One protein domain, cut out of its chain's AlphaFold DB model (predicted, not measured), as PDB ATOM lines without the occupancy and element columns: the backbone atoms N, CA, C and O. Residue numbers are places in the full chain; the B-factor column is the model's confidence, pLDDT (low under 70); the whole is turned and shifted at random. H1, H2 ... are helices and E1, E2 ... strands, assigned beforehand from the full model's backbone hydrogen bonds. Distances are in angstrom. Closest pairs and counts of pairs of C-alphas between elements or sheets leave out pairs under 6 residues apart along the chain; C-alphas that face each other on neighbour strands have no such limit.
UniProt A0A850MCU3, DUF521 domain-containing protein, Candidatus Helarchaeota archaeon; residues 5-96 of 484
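Overview. This is residues 5 to 96 of the 484 residues of the protein "DUF521 domain-containing protein" of Candidatus Helarchaeota archaeon (UniProt A0A850MCU3). With little regular structure, a small parallel sheet, E1 E2 E3, has H2 over one face and H1 side by side with H2; the looped residues 5 to 39 make much of the body on E1's side. Of 92 printed residues, 30 are in named elements, in the order E1, H1, E2, H2, E3, class mixed. It is compact, radius of gyration of the C-alphas 11.6 A, spans 32 by 26 by 24 A.

Along the chain. E1, residues 40 to 43, begins at C-alpha 40 (-18.091, 3.307, 7.557) and measures 10.2 A. H1, residues 53 to 61, measures 13.1 A; E2, residues 68 to 71, 10.1 A; H2, residues 76 to 85, 14.0 A. E3, residues 89 to 91, measures 7.1 A and ends at C-alpha 91 (-18.943, 11.480, 17.483).

Arrangement. N 41 and O 68, of parallel E1 and E2, are within hydrogen-bond range, 2.9 A, as are N 71 and O 90, of parallel E2 and E3, 2.9 A. Residues 5 to 6 pair parallel with residues 41 to 42 of E1. E1, H1, E2 and E2, H2, E3 are strand-helix-strand units, parallel neighbours with a helix between, both right-handed crossovers. H2 is on the sheet, height 9.8 A. H1, not on it, touches H2, the C-alphas of Val 53 and Gly 81 closest at 4.5 A. Every O i to N i+4 pair is within hydrogen-bond range in H2, 4 of 5 in H1.

Size, cuts and confidence. The printed part has no cut and no long link between named elements. Residues 48 to 51 have pLDDT under 70.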
ATOM      1  N   LEU A   5     -13.733   4.271   5.416       93.88
ATOM      2  CA  LEU A   5     -13.225   5.390   4.627       93.88
ATOM      3  C   LEU A   5     -13.043   6.597   5.551       93.88
ATOM      4  O   LEU A   5     -14.004   7.029   6.181       93.88
ATOM      5  N   ILE A   6     -11.816   7.106   5.663       93.00
ATOM      6  CA  ILE A   6     -11.469   8.229   6.545       93.00
ATOM      7  C   ILE A   6     -11.068   9.414   5.675       93.00
ATOM      8  O   ILE A   6     -10.137   9.300   4.880       93.00
ATOM      9  N   LEU A   7     -11.777  10.526   5.836       91.75
ATOM     10  CA  LEU A   7     -11.516  11.799   5.180       91.75
ATOM     11  C   LEU A   7     -10.825  12.703   6.202       91.75
ATOM     12  O   LEU A   7     -11.276  12.813   7.341       91.75
ATOM     13  N   LYS A   8      -9.737  13.350   5.798       88.75
ATOM     14  CA  LYS A   8      -9.000  14.338   6.594       88.75
ATOM     15  C   LYS A   8      -9.624  15.725   6.523       88.75
ATOM     16  O   LYS A   8      -9.351  16.565   7.371       88.75
ATOM     17  N   GLN A   9     -10.442  15.968   5.507       84.12
ATOM     18  CA  GLN A   9     -11.064  17.260   5.255       84.12
ATOM     19  C   GLN A   9     -12.593  17.203   5.374       84.12
ATOM     20  O   GLN A   9     -13.183  16.125   5.233       84.12
ATOM     21  N   PRO A  10     -13.251  18.349   5.631       85.81
ATOM     22  CA  PRO A  10     -14.706  18.439   5.630       85.81
ATOM     23  C   PRO A  10     -15.326  17.998   4.302       85.81
ATOM     24  O   PRO A  10     -14.776  18.257   3.233       85.81
ATOM     25  N   LEU A  11     -16.515  17.398   4.375       86.06
ATOM     26  CA  LEU A  11     -17.271  16.948   3.206       86.06
ATOM     27  C   LEU A  11     -18.518  17.817   3.019       86.06
ATOM     28  O   LEU A  11     -19.350  17.915   3.926       86.06
ATOM     29  N   SER A  12     -18.683  18.420   1.841       84.00
ATOM     30  CA  SER A  12     -19.917  19.148   1.539       84.00
ATOM     31  C   SER A  12     -21.049  18.170   1.248       84.00
ATOM     32  O   SER A  12     -21.013  17.420   0.272       84.00
ATOM     33  N   LEU A  13     -22.088  18.200   2.083       81.31
ATOM     34  CA  LEU A  13     -23.296  17.410   1.851       81.31
ATOM     35  C   LEU A  13     -24.205  18.028   0.785       81.31
ATOM     36  O   LEU A  13     -25.089  17.343   0.288       81.31
ATOM     37  N   LEU A  14     -24.050  19.309   0.446       76.88
ATOM     38  CA  LEU A  14     -24.953  19.967  -0.499       76.88
ATOM     39  C   LEU A  14     -24.574  19.672  -1.956       76.88
ATOM     40  O   LEU A  14     -25.443  19.290  -2.740       76.88
ATOM     41  N   ASP A  15     -23.295  19.841  -2.286       75.56
ATOM     42  CA  ASP A  15     -22.745  19.813  -3.649       75.56
ATOM     43  C   ASP A  15     -21.509  18.906  -3.806       75.56
ATOM     44  O   ASP A  15     -21.057  18.677  -4.926       75.56
ATOM     45  N   GLY A  16     -20.987  18.329  -2.718       85.12
ATOM     46  CA  GLY A  16     -19.798  17.474  -2.758       85.12
ATOM     47  C   GLY A  16     -20.065  16.004  -3.089       85.12
ATOM     48  O   GLY A  16     -19.116  15.253  -3.314       85.12
ATOM     49  N   ILE A  17     -21.333  15.574  -3.124       89.69
ATOM     50  CA  ILE A  17     -21.725  14.168  -3.296       89.69
ATOM     51  C   ILE A  17     -22.827  14.048  -4.348       89.69
ATOM     52  O   ILE A  17     -23.865  14.709  -4.266       89.69
ATOM     53  N   ASP A  18     -22.650  13.130  -5.294       88.75
ATOM     54  CA  ASP A  18     -23.731  12.706  -6.176       88.75
ATOM     55  C   ASP A  18     -24.691  11.777  -5.417       88.75
ATOM     56  O   ASP A  18     -24.358  10.646  -5.056       88.75
ATOM     57  N   ARG A  19     -25.919  12.253  -5.204       88.69
ATOM     58  CA  ARG A  19     -26.992  11.549  -4.481       88.69
ATOM     59  C   ARG A  19     -27.414  10.226  -5.133       88.69
ATOM     60  O   ARG A  19     -27.956   9.363  -4.443       88.69
ATOM     61  N   LYS A  20     -27.202  10.053  -6.443       89.38
ATOM     62  CA  LYS A  20     -27.604   8.856  -7.205       89.38
ATOM     63  C   LYS A  20     -26.548   7.761  -7.164       89.38
ATOM     64  O   LYS A  20     -26.884   6.578  -7.148       89.38
ATOM     65  N   THR A  21     -25.275   8.145  -7.175       92.88
ATOM     66  CA  THR A  21     -24.151   7.198  -7.237       92.88
ATOM     67  C   THR A  21     -23.469   7.002  -5.884       92.88
ATOM     68  O   THR A  21     -22.842   5.967  -5.658       92.88
ATOM     69  N   GLY A  22     -23.607   7.964  -4.968       92.12
ATOM     70  CA  GLY A  22     -22.856   8.029  -3.718       92.12
ATOM     71  C   GLY A  22     -21.378   8.359  -3.928       92.12
ATOM     72  O   GLY A  22     -20.570   8.031  -3.063       92.12
ATOM     73  N   GLN A  23     -20.997   8.917  -5.082       94.94
ATOM     74  CA  GLN A  23     -19.619   9.325  -5.362       94.94
ATOM     75  C   GLN A  23     -19.335  10.739  -4.857       94.94
ATOM     76  O   GLN A  23     -20.190  11.621  -4.940       94.94
ATOM     77  N   ILE A  24     -18.112  10.955  -4.374       92.56
ATOM     78  CA  ILE A  24     -17.583  12.286  -4.074       92.56
ATOM     79  C   ILE A  24     -17.263  12.977  -5.403       92.56
ATOM     80  O   ILE A  24     -16.415  12.500  -6.159       92.56
ATOM     81  N   ILE A  25     -17.945  14.086  -5.686       90.12
ATOM     82  CA  ILE A  25     -17.866  14.813  -6.968       90.12
ATOM     83  C   ILE A  25     -17.168  16.170  -6.865       90.12
ATOM     84  O   ILE A  25     -16.903  16.802  -7.888       90.12
ATOM     85  N   ASP A  26     -16.839  16.611  -5.655       83.44
ATOM     86  CA  ASP A  26     -15.978  17.773  -5.463       83.44
ATOM     87  C   ASP A  26     -14.555  17.436  -5.934       83.44
ATOM     88  O   ASP A  26     -13.858  16.622  -5.329       83.44
ATOM     89  N   LYS A  27     -14.131  18.056  -7.041       83.75
ATOM     90  CA  LYS A  27     -12.815  17.836  -7.661       83.75
ATOM     91  C   LYS A  27     -11.652  18.293  -6.793       83.75
ATOM     92  O   LYS A  27     -10.540  17.813  -6.987       83.75
ATOM     93  N   SER A  28     -11.894  19.221  -5.871       80.75
ATOM     94  CA  SER A  28     -10.885  19.636  -4.900       80.75
ATOM     95  C   SER A  28     -10.722  18.605  -3.780       80.75
ATOM     96  O   SER A  28      -9.788  18.702  -2.985       80.75
ATOM     97  N   HIS A  29     -11.606  17.597  -3.718       86.12
ATOM     98  CA  HIS A  29     -11.622  16.664  -2.615       86.12
ATOM     99  C   HIS A  29     -10.520  15.605  -2.717       86.12
ATOM    100  O   HIS A  29     -10.371  14.960  -3.751       86.12
ATOM    101  N   GLU A  30      -9.823  15.309  -1.612       88.81
ATOM    102  CA  GLU A  30      -8.699  14.348  -1.585       88.81
ATOM    103  C   GLU A  30      -9.086  12.916  -2.026       88.81
ATOM    104  O   GLU A  30      -8.233  12.098  -2.359       88.81
ATOM    105  N   LEU A  31     -10.390  12.617  -2.033       90.81
ATOM    106  CA  LEU A  31     -10.987  11.322  -2.376       90.81
ATOM    107  C   LEU A  31     -11.983  11.453  -3.540       90.81
ATOM    108  O   LEU A  31     -12.920  10.656  -3.637       90.81
ATOM    109  N   TYR A  32     -11.819  12.462  -4.400       91.31
ATOM    110  CA  TYR A  32     -12.647  12.650  -5.592       91.31
ATOM    111  C   TYR A  32     -12.801  11.342  -6.391       91.31
ATOM    112  O   TYR A  32     -11.839  10.602  -6.609       91.31
ATOM    113  N   GLY A  33     -14.037  11.037  -6.799       91.94
ATOM    114  CA  GLY A  33     -14.406   9.823  -7.530       91.94
ATOM    115  C   GLY A  33     -14.620   8.574  -6.665       91.94
ATOM    116  O   GLY A  33     -15.151   7.578  -7.160       91.94
ATOM    117  N   GLN A  34     -14.267   8.592  -5.374       93.56
ATOM    118  CA  GLN A  34     -14.559   7.467  -4.480       93.56
ATOM    119  C   GLN A  34     -16.025   7.446  -4.044       93.56
ATOM    120  O   GLN A  34     -16.680   8.482  -3.942       93.56
ATOM    121  N   THR A  35     -16.543   6.247  -3.759       94.62
ATOM    122  CA  THR A  35     -17.912   6.056  -3.266       94.62
ATOM    123  C   THR A  35     -17.965   5.917  -1.748       94.62
ATOM    124  O   THR A  35     -17.150   5.213  -1.147       94.62
ATOM    125  N   ILE A  36     -18.969   6.552  -1.143       94.56
ATOM    126  CA  ILE A  36     -19.310   6.416   0.278       94.56
ATOM    127  C   ILE A  36     -20.397   5.357   0.527       94.56
ATOM    128  O   ILE A  36     -20.816   5.152   1.666       94.56
ATOM    129  N   ALA A  37     -20.888   4.684  -0.516       95.44
ATOM    130  CA  ALA A  37     -21.972   3.720  -0.380       95.44
ATOM    131  C   ALA A  37     -21.523   2.485   0.418       95.44
ATOM    132  O   ALA A  37     -20.543   1.825   0.074       95.44
ATOM    133  N   GLY A  38     -22.253   2.166   1.492       94.69
ATOM    134  CA  GLY A  38     -22.029   0.971   2.313       94.69
ATOM    135  C   GLY A  38     -20.743   0.959   3.150       94.69
ATOM    136  O   GLY A  38     -20.459  -0.059   3.781       94.69
ATOM    137  N   VAL A  39     -19.971   2.052   3.178       95.44
ATOM    138  CA  VAL A  39     -18.746   2.161   3.992       95.44
ATOM    139  C   VAL A  39     -19.040   2.764   5.368       95.44
ATOM    140  O   VAL A  39     -20.005   3.513   5.535       95.44
ATOM    141  N   GLU A  40     -18.187   2.476   6.352       96.25
ATOM    142  CA  GLU A  40     -18.091   3.307   7.557       96.25
ATOM    143  C   GLU A  40     -17.324   4.579   7.184       96.25
ATOM    144  O   GLU A  40     -16.124   4.521   6.910       96.25
ATOM    145  N   LEU A  41     -18.024   5.710   7.137       94.88
ATOM    146  CA  LEU A  41     -17.486   6.995   6.705       94.88
ATOM    147  C   LEU A  41     -17.087   7.836   7.921       94.88
ATOM    148  O   LEU A  41     -17.944   8.185   8.730       94.88
ATOM    149  N   GLN A  42     -15.809   8.188   8.038       94.50
ATOM    150  CA  GLN A  42     -15.297   9.089   9.071       94.50
ATOM    151  C   GLN A  42     -14.808  10.398   8.448       94.50
ATOM    152  O   GLN A  42     -14.055  10.350   7.479       94.50
ATOM    153  N   PHE A  43     -15.209  11.546   8.997       92.88
ATOM    154  CA  PHE A  43     -14.774  12.869   8.528       92.88
ATOM    155  C   PHE A  43     -14.932  13.939   9.625       92.88
ATOM    156  O   PHE A  43     -15.712  13.715  10.555       92.88
ATOM    157  N   PRO A  44     -14.240  15.096   9.547       87.06
ATOM    158  CA  PRO A  44     -14.227  16.076  10.633       87.06
ATOM    159  C   PRO A  44     -15.610  16.659  10.945       87.06
ATOM    160  O   PRO A  44     -16.122  16.505  12.052       87.06
ATOM    161  N   LYS A  45     -16.224  17.286   9.936       83.81
ATOM    162  CA  LYS A  45     -17.570  17.879   9.942       83.81
ATOM    163  C   LYS A  45     -18.048  18.116   8.513       83.81
ATOM    164  O   LYS A  45     -17.264  17.976   7.569       83.81
ATOM    165  N   SER A  46     -19.313  18.483   8.331       80.56
ATOM    166  CA  SER A  46     -19.782  18.937   7.022       80.56
ATOM    167  C   SER A  46     -19.269  20.345   6.712       80.56
ATOM    168  O   SER A  46     -19.017  21.153   7.606       80.56
ATOM    169  N   SER A  47     -19.113  20.649   5.426       70.19
ATOM    170  CA  SER A  47     -18.925  22.016   4.936       70.19
ATOM    171  C   SER A  47     -20.165  22.482   4.168       70.19
ATOM    172  O   SER A  47     -20.961  21.680   3.678       70.19
ATOM    173  N   GLY A  48     -20.356  23.802   4.074       62.31
ATOM    174  CA  GLY A  48     -21.413  24.397   3.253       62.31
ATOM    175  C   GLY A  48     -22.702  24.778   3.995       62.31
ATOM    176  O   GLY A  48     -22.694  25.213   5.149       62.31
ATOM    177  N   SER A  49     -23.820  24.755   3.263       58.66
ATOM    178  CA  SER A  49     -25.109  25.325   3.689       58.66
ATOM    179  C   SER A  49     -25.929  24.370   4.567       58.66
ATOM    180  O   SER A  49     -25.799  23.152   4.484       58.66
ATOM    181  N   THR A  50     -26.850  24.923   5.360       65.81
ATOM    182  CA  THR A  50     -27.722  24.237   6.340       65.81
ATOM    183  C   THR A  50     -28.768  23.284   5.731       65.81
ATOM    184  O   THR A  50     -29.637  22.763   6.433       65.81
ATOM    185  N   VAL A  51     -28.696  23.045   4.417       67.56
ATOM    186  CA  VAL A  51     -29.663  22.264   3.621       67.56
ATOM    187  C   VAL A  51     -29.129  20.869   3.249       67.56
ATOM    188  O   VAL A  51     -29.886  20.019   2.786       67.56
ATOM    189  N   GLY A  52     -27.850  20.574   3.519       73.12
ATOM    190  CA  GLY A  52     -27.209  19.290   3.184       73.12
ATOM    191  C   GLY A  52     -27.837  18.040   3.828       73.12
ATOM    192  O   GLY A  52     -27.560  16.923   3.403       73.12
ATOM    193  N   VAL A  53     -28.730  18.215   4.808       82.25
ATOM    194  CA  VAL A  53     -29.507  17.147   5.464       82.25
ATOM    195  C   VAL A  53     -30.237  16.258   4.450       82.25
ATOM    196  O   VAL A  53     -30.251  15.035   4.599       82.25
ATOM    197  N   MET A  54     -30.802  16.859   3.395       82.62
ATOM    198  CA  MET A  54     -31.601  16.141   2.392       82.62
ATOM    199  C   MET A  54     -30.771  15.131   1.598       82.62
ATOM    200  O   MET A  54     -31.273  14.070   1.239       82.62
ATOM    201  N   THR A  55     -29.480  15.399   1.398       85.88
ATOM    202  CA  THR A  55     -28.584  14.491   0.678       85.88
ATOM    203  C   THR A  55     -28.455  13.140   1.377       85.88
ATOM    204  O   THR A  55     -28.465  12.113   0.708       85.88
ATOM    205  N   LEU A  56     -28.387  13.102   2.713       89.19
ATOM    206  CA  LEU A  56     -28.303  11.837   3.456       89.19
ATOM    207  C   LEU A  56     -29.598  11.018   3.353       89.19
ATOM    208  O   LEU A  56     -29.542   9.791   3.251       89.19
ATOM    209  N   ILE A  57     -30.748  11.696   3.331       86.69
ATOM    210  CA  ILE A  57     -32.058  11.066   3.124       86.69
ATOM    211  C   ILE A  57     -32.129  10.476   1.711       86.69
ATOM    212  O   ILE A  57     -32.411   9.291   1.556       86.69
ATOM    213  N   GLU A  58     -31.785  11.257   0.688       88.44
ATOM    214  CA  GLU A  58     -31.809  10.808  -0.710       88.44
ATOM    215  C   GLU A  58     -30.808   9.674  -0.979       88.44
ATOM    216  O   GLU A  58     -31.139   8.703  -1.660       88.44
ATOM    217  N   LEU A  59     -29.604   9.725  -0.399       91.56
ATOM    218  CA  LEU A  59     -28.640   8.622  -0.474       91.56
ATOM    219  C   LEU A  59     -29.215   7.336   0.126       91.56
ATOM    220  O   LEU A  59     -28.993   6.252  -0.416       91.56
ATOM    221  N   LYS A  60     -29.959   7.430   1.235       92.31
ATOM    222  CA  LYS A  60     -30.628   6.274   1.842       92.31
ATOM    223  C   LYS A  60     -31.735   5.733   0.942       92.31
ATOM    224  O   LYS A  60     -31.768   4.522   0.737       92.31
ATOM    225  N   GLU A  61     -32.579   6.602   0.383       90.25
ATOM    226  CA  GLU A  61     -33.630   6.230  -0.581       90.25
ATOM    227  C   GLU A  61     -33.044   5.525  -1.815       90.25
ATOM    228  O   GLU A  61     -33.587   4.521  -2.271       90.25
ATOM    229  N   ASN A  62     -31.890   5.984  -2.307       92.12
ATOM    230  CA  ASN A  62     -31.204   5.407  -3.468       92.12
ATOM    231  C   ASN A  62     -30.354   4.161  -3.141       92.12
ATOM    232  O   ASN A  62     -29.672   3.627  -4.020       92.12
ATOM    233  N   GLY A  63     -30.324   3.708  -1.882       94.19
ATOM    234  CA  GLY A  63     -29.479   2.585  -1.455       94.19
ATOM    235  C   GLY A  63     -27.972   2.865  -1.554       94.19
ATOM    236  O   GLY A  63     -27.180   1.934  -1.685       94.19
ATOM    237  N   LYS A  64     -27.568   4.142  -1.524       96.00
ATOM    238  CA  LYS A  64     -26.176   4.627  -1.617       96.00
ATOM    239  C   LYS A  64     -25.657   5.271  -0.331       96.00
ATOM    240  O   LYS A  64     -24.574   5.849  -0.332       96.00
ATOM    241  N   ALA A  65     -26.405   5.179   0.764       94.69
ATOM    242  CA  ALA A  65     -25.967   5.686   2.057       94.69
ATOM    243  C   ALA A  65     -24.738   4.922   2.595       94.69
ATOM    244  O   ALA A  65     -24.597   3.718   2.345       94.69
ATOM    245  N   PRO A  66     -23.873   5.588   3.380       95.31
ATOM    246  CA  PRO A  66     -22.872   4.899   4.185       95.31
ATOM    247  C   PRO A  66     -23.543   3.970   5.205       95.31
ATOM    248  O   PRO A  66     -24.682   4.191   5.628       95.31
ATOM    249  N   SER A  67     -22.835   2.922   5.626       96.19
ATOM    250  CA  SER A  67     -23.343   1.990   6.641       96.19
ATOM    251  C   SER A  67     -23.331   2.597   8.045       96.19
ATOM    252  O   SER A  67     -24.097   2.170   8.906       96.19
ATOM    253  N   LYS A  68     -22.434   3.559   8.281       95.56
ATOM    254  CA  LYS A  68     -22.274   4.319   9.526       95.56
ATOM    255  C   LYS A  68     -21.499   5.603   9.238       95.56
ATOM    256  O   LYS A  68     -20.616   5.591   8.382       95.56
ATOM    257  N   ILE A  69     -21.792   6.670   9.975       95.31
ATOM    258  CA  ILE A  69     -21.013   7.911   9.971       95.31
ATOM    259  C   ILE A  69     -20.322   8.115  11.328       95.31
ATOM    260  O   ILE A  69     -20.923   7.911  12.384       95.31
ATOM    261  N   VAL A  70     -19.053   8.521  11.305       94.25
ATOM    262  CA  VAL A  70     -18.271   8.913  12.484       94.25
ATOM    263  C   VAL A  70     -17.764  10.338  12.285       94.25
ATOM    264  O   VAL A  70     -16.958  10.588  11.395       94.25
ATOM    265  N   LEU A  71     -18.231  11.273  13.106       93.25
ATOM    266  CA  LEU A  71     -17.779  12.664  13.061       93.25
ATOM    267  C   LEU A  71     -16.619  12.899  14.021       93.25
ATOM    268  O   LEU A  71     -16.607  12.296  15.089       93.25
ATOM    269  N   GLU A  72     -15.680  13.780  13.688       90.75
ATOM    270  CA  GLU A  72     -14.652  14.209  14.655       90.75
ATOM    271  C   GLU A  72     -15.134  15.367  15.534       90.75
ATOM    272  O   GLU A  72     -14.746  15.454  16.695       90.75
ATOM    273  N   GLU A  73     -16.038  16.200  15.016       85.88
ATOM    274  CA  GLU A  73     -16.684  17.295  15.740       85.88
ATOM    275  C   GLU A  73     -18.219  17.188  15.638       85.88
ATOM    276  O   GLU A  73     -18.742  16.714  14.626       85.88
ATOM    277  N   PRO A  74     -18.987  17.645  16.647       85.25
ATOM    278  CA  PRO A  74     -20.441  17.713  16.540       85.25
ATOM    279  C   PRO A  74     -20.910  18.569  15.348       85.25
ATOM    280  O   PRO A  74     -20.587  19.751  15.258       85.25
ATOM    281  N   ASP A  75     -21.738  17.990  14.472       85.44
ATOM    282  CA  ASP A  75     -22.327  18.671  13.312       85.44
ATOM    283  C   ASP A  75     -23.835  18.412  13.241       85.44
ATOM    284  O   ASP A  75     -24.289  17.295  12.974       85.44
ATOM    285  N   THR A  76     -24.632  19.457  13.469       83.69
ATOM    286  CA  THR A  76     -26.095  19.347  13.521       83.69
ATOM    287  C   THR A  76     -26.711  18.931  12.184       83.69
ATOM    288  O   THR A  76     -27.727  18.237  12.192       83.69
ATOM    289  N   ASN A  77     -26.125  19.300  11.036       83.00
ATOM    290  CA  ASN A  77     -26.641  18.915   9.717       83.00
ATOM    291  C   ASN A  77     -26.517  17.401   9.521       83.00
ATOM    292  O   ASN A  77     -27.483  16.727   9.154       83.00
ATOM    293  N   VAL A  78     -25.323  16.865   9.778       87.88
ATOM    294  CA  VAL A  78     -25.041  15.435   9.607       87.88
ATOM    295  C   VAL A  78     -25.866  14.621  10.601       87.88
ATOM    296  O   VAL A  78     -26.482  13.630  10.216       87.88
ATOM    297  N   ILE A  79     -25.934  15.062  11.863       90.19
ATOM    298  CA  ILE A  79     -26.714  14.396  12.913       90.19
ATOM    299  C   ILE A  79     -28.190  14.315  12.522       90.19
ATOM    300  O   ILE A  79     -28.749  13.218  12.514       90.19
ATOM    301  N   ALA A  80     -28.811  15.431  12.127       87.25
ATOM    302  CA  ALA A  80     -30.211  15.432  11.715       87.25
ATOM    303  C   ALA A  80     -30.459  14.505  10.513       87.25
ATOM    304  O   ALA A  80     -31.408  13.718  10.528       87.25
ATOM    305  N   GLY A  81     -29.584  14.539   9.504       88.25
ATOM    306  CA  GLY A  81     -29.714  13.683   8.322       88.25
ATOM    307  C   GLY A  81     -29.576  12.201   8.659       88.25
ATOM    308  O   GLY A  81     -30.371  11.392   8.188       88.25
ATOM    309  N   CYS A  82     -28.637  11.846   9.537       91.19
ATOM    310  CA  CYS A  82     -28.464  10.481  10.021       91.19
ATOM    311  C   CYS A  82     -29.668   9.978  10.817       91.19
ATOM    312  O   CYS A  82     -30.103   8.849  10.587       91.19
ATOM    313  N   ILE A  83     -30.239  10.796  11.708       89.94
ATOM    314  CA  ILE A  83     -31.417  10.393  12.490       89.94
ATOM    315  C   ILE A  83     -32.604  10.123  11.552       89.94
ATOM    316  O   ILE A  83     -33.229   9.066  11.640       89.94
ATOM    317  N   LEU A  84     -32.874  11.026  10.603       86.69
ATOM    318  CA  LEU A  84     -33.988  10.893   9.653       86.69
ATOM    319  C   LEU A  84     -33.797   9.714   8.690       86.69
ATOM    320  O   LEU A  84     -34.727   8.945   8.451       86.69
ATOM    321  N   ALA A  85     -32.580   9.535   8.176       89.56
ATOM    322  CA  ALA A  85     -32.232   8.450   7.261       89.56
ATOM    323  C   ALA A  85     -31.972   7.107   7.971       89.56
ATOM    324  O   ALA A  85     -31.688   6.098   7.314       89.56
ATOM    325  N   LYS A  86     -32.040   7.073   9.312       91.75
ATOM    326  CA  LYS A  86     -31.683   5.913  10.145       91.75
ATOM    327  C   LYS A  86     -30.296   5.363   9.787       91.75
ATOM    328  O   LYS A  86     -30.108   4.157   9.607       91.75
ATOM    329  N   ILE A  87     -29.335   6.268   9.620       93.88
ATOM    330  CA  ILE A  87     -27.918   5.950   9.438       93.88
ATOM    331  C   ILE A  87     -27.270   6.001  10.828       93.88
ATOM    332  O   ILE A  87     -27.357   7.036  11.491       93.88
ATOM    333  N   PRO A  88     -26.629   4.916  11.297       94.31
ATOM    334  CA  PRO A  88     -25.900   4.931  12.559       94.31
ATOM    335  C   PRO A  88     -24.856   6.051  12.580       94.31
ATOM    336  O   PRO A  88     -24.077   6.190  11.635       94.31
ATOM    337  N   ILE A  89     -24.820   6.823  13.666       94.31
ATOM    338  CA  ILE A  89     -23.889   7.938  13.838       94.31
ATOM    339  C   ILE A  89     -23.231   7.904  15.218       94.31
ATOM    340  O   ILE A  89     -23.850   7.519  16.208       94.31
ATOM    341  N   SER A  90     -21.966   8.311  15.278       92.69
ATOM    342  CA  SER A  90     -21.235   8.572  16.520       92.69
ATOM    343  C   SER A  90     -20.300   9.765  16.349       92.69
ATOM    344  O   SER A  90     -19.835  10.021  15.239       92.69
ATOM    345  N   ILE A  91     -19.983  10.447  17.445       92.12
ATOM    346  CA  ILE A  91     -18.943  11.480  17.483       92.12
ATOM    347  C   ILE A  91     -17.706  10.858  18.135       92.12
ATOM    348  O   ILE A  91     -17.807  10.152  19.141       92.12
ATOM    349  N   ARG A  92     -16.546  11.049  17.514       90.25
ATOM    350  CA  ARG A  92     -15.263  10.517  17.962       90.25
ATOM    351  C   ARG A  92     -14.967  11.044  19.363       90.25
ATOM    352  O   ARG A  92     -15.174  12.217  19.642       90.25
ATOM    353  N   ASP A  93     -14.531  10.148  20.243       86.75
ATOM    354  CA  ASP A  93     -14.166  10.452  21.632       86.75
ATOM    355  C   ASP A  93     -15.293  11.087  22.482       86.75
ATOM    356  O   ASP A  93     -15.065  11.507  23.616       86.75
ATOM    357  N   GLN A  94     -16.536  11.083  21.985       85.06
ATOM    358  CA  GLN A  94     -17.717  11.578  22.684       85.06
ATOM    359  C   GLN A  94     -18.783  10.472  22.762       85.06
ATOM    360  O   GLN A  94     -19.506  10.224  21.790       85.06
ATOM    361  N   PRO A  95     -18.915   9.781  23.910       84.38
ATOM    362  CA  PRO A  95     -19.939   8.759  24.069       84.38
ATOM    363  C   PRO A  95     -21.335   9.391  24.050       84.38
ATOM    364  O   PRO A  95     -21.565  10.445  24.645       84.38
ATOM    365  N   ILE A  96     -22.284   8.704  23.409       86.81
ATOM    366  CA  ILE A  96     -23.698   9.092  23.436       86.81
ATOM    367  C   ILE A  96     -24.177   9.049  24.887       86.81
ATOM    368  O   ILE A  96     -24.100   8.012  25.555       86.81
TER     369      ILE A  96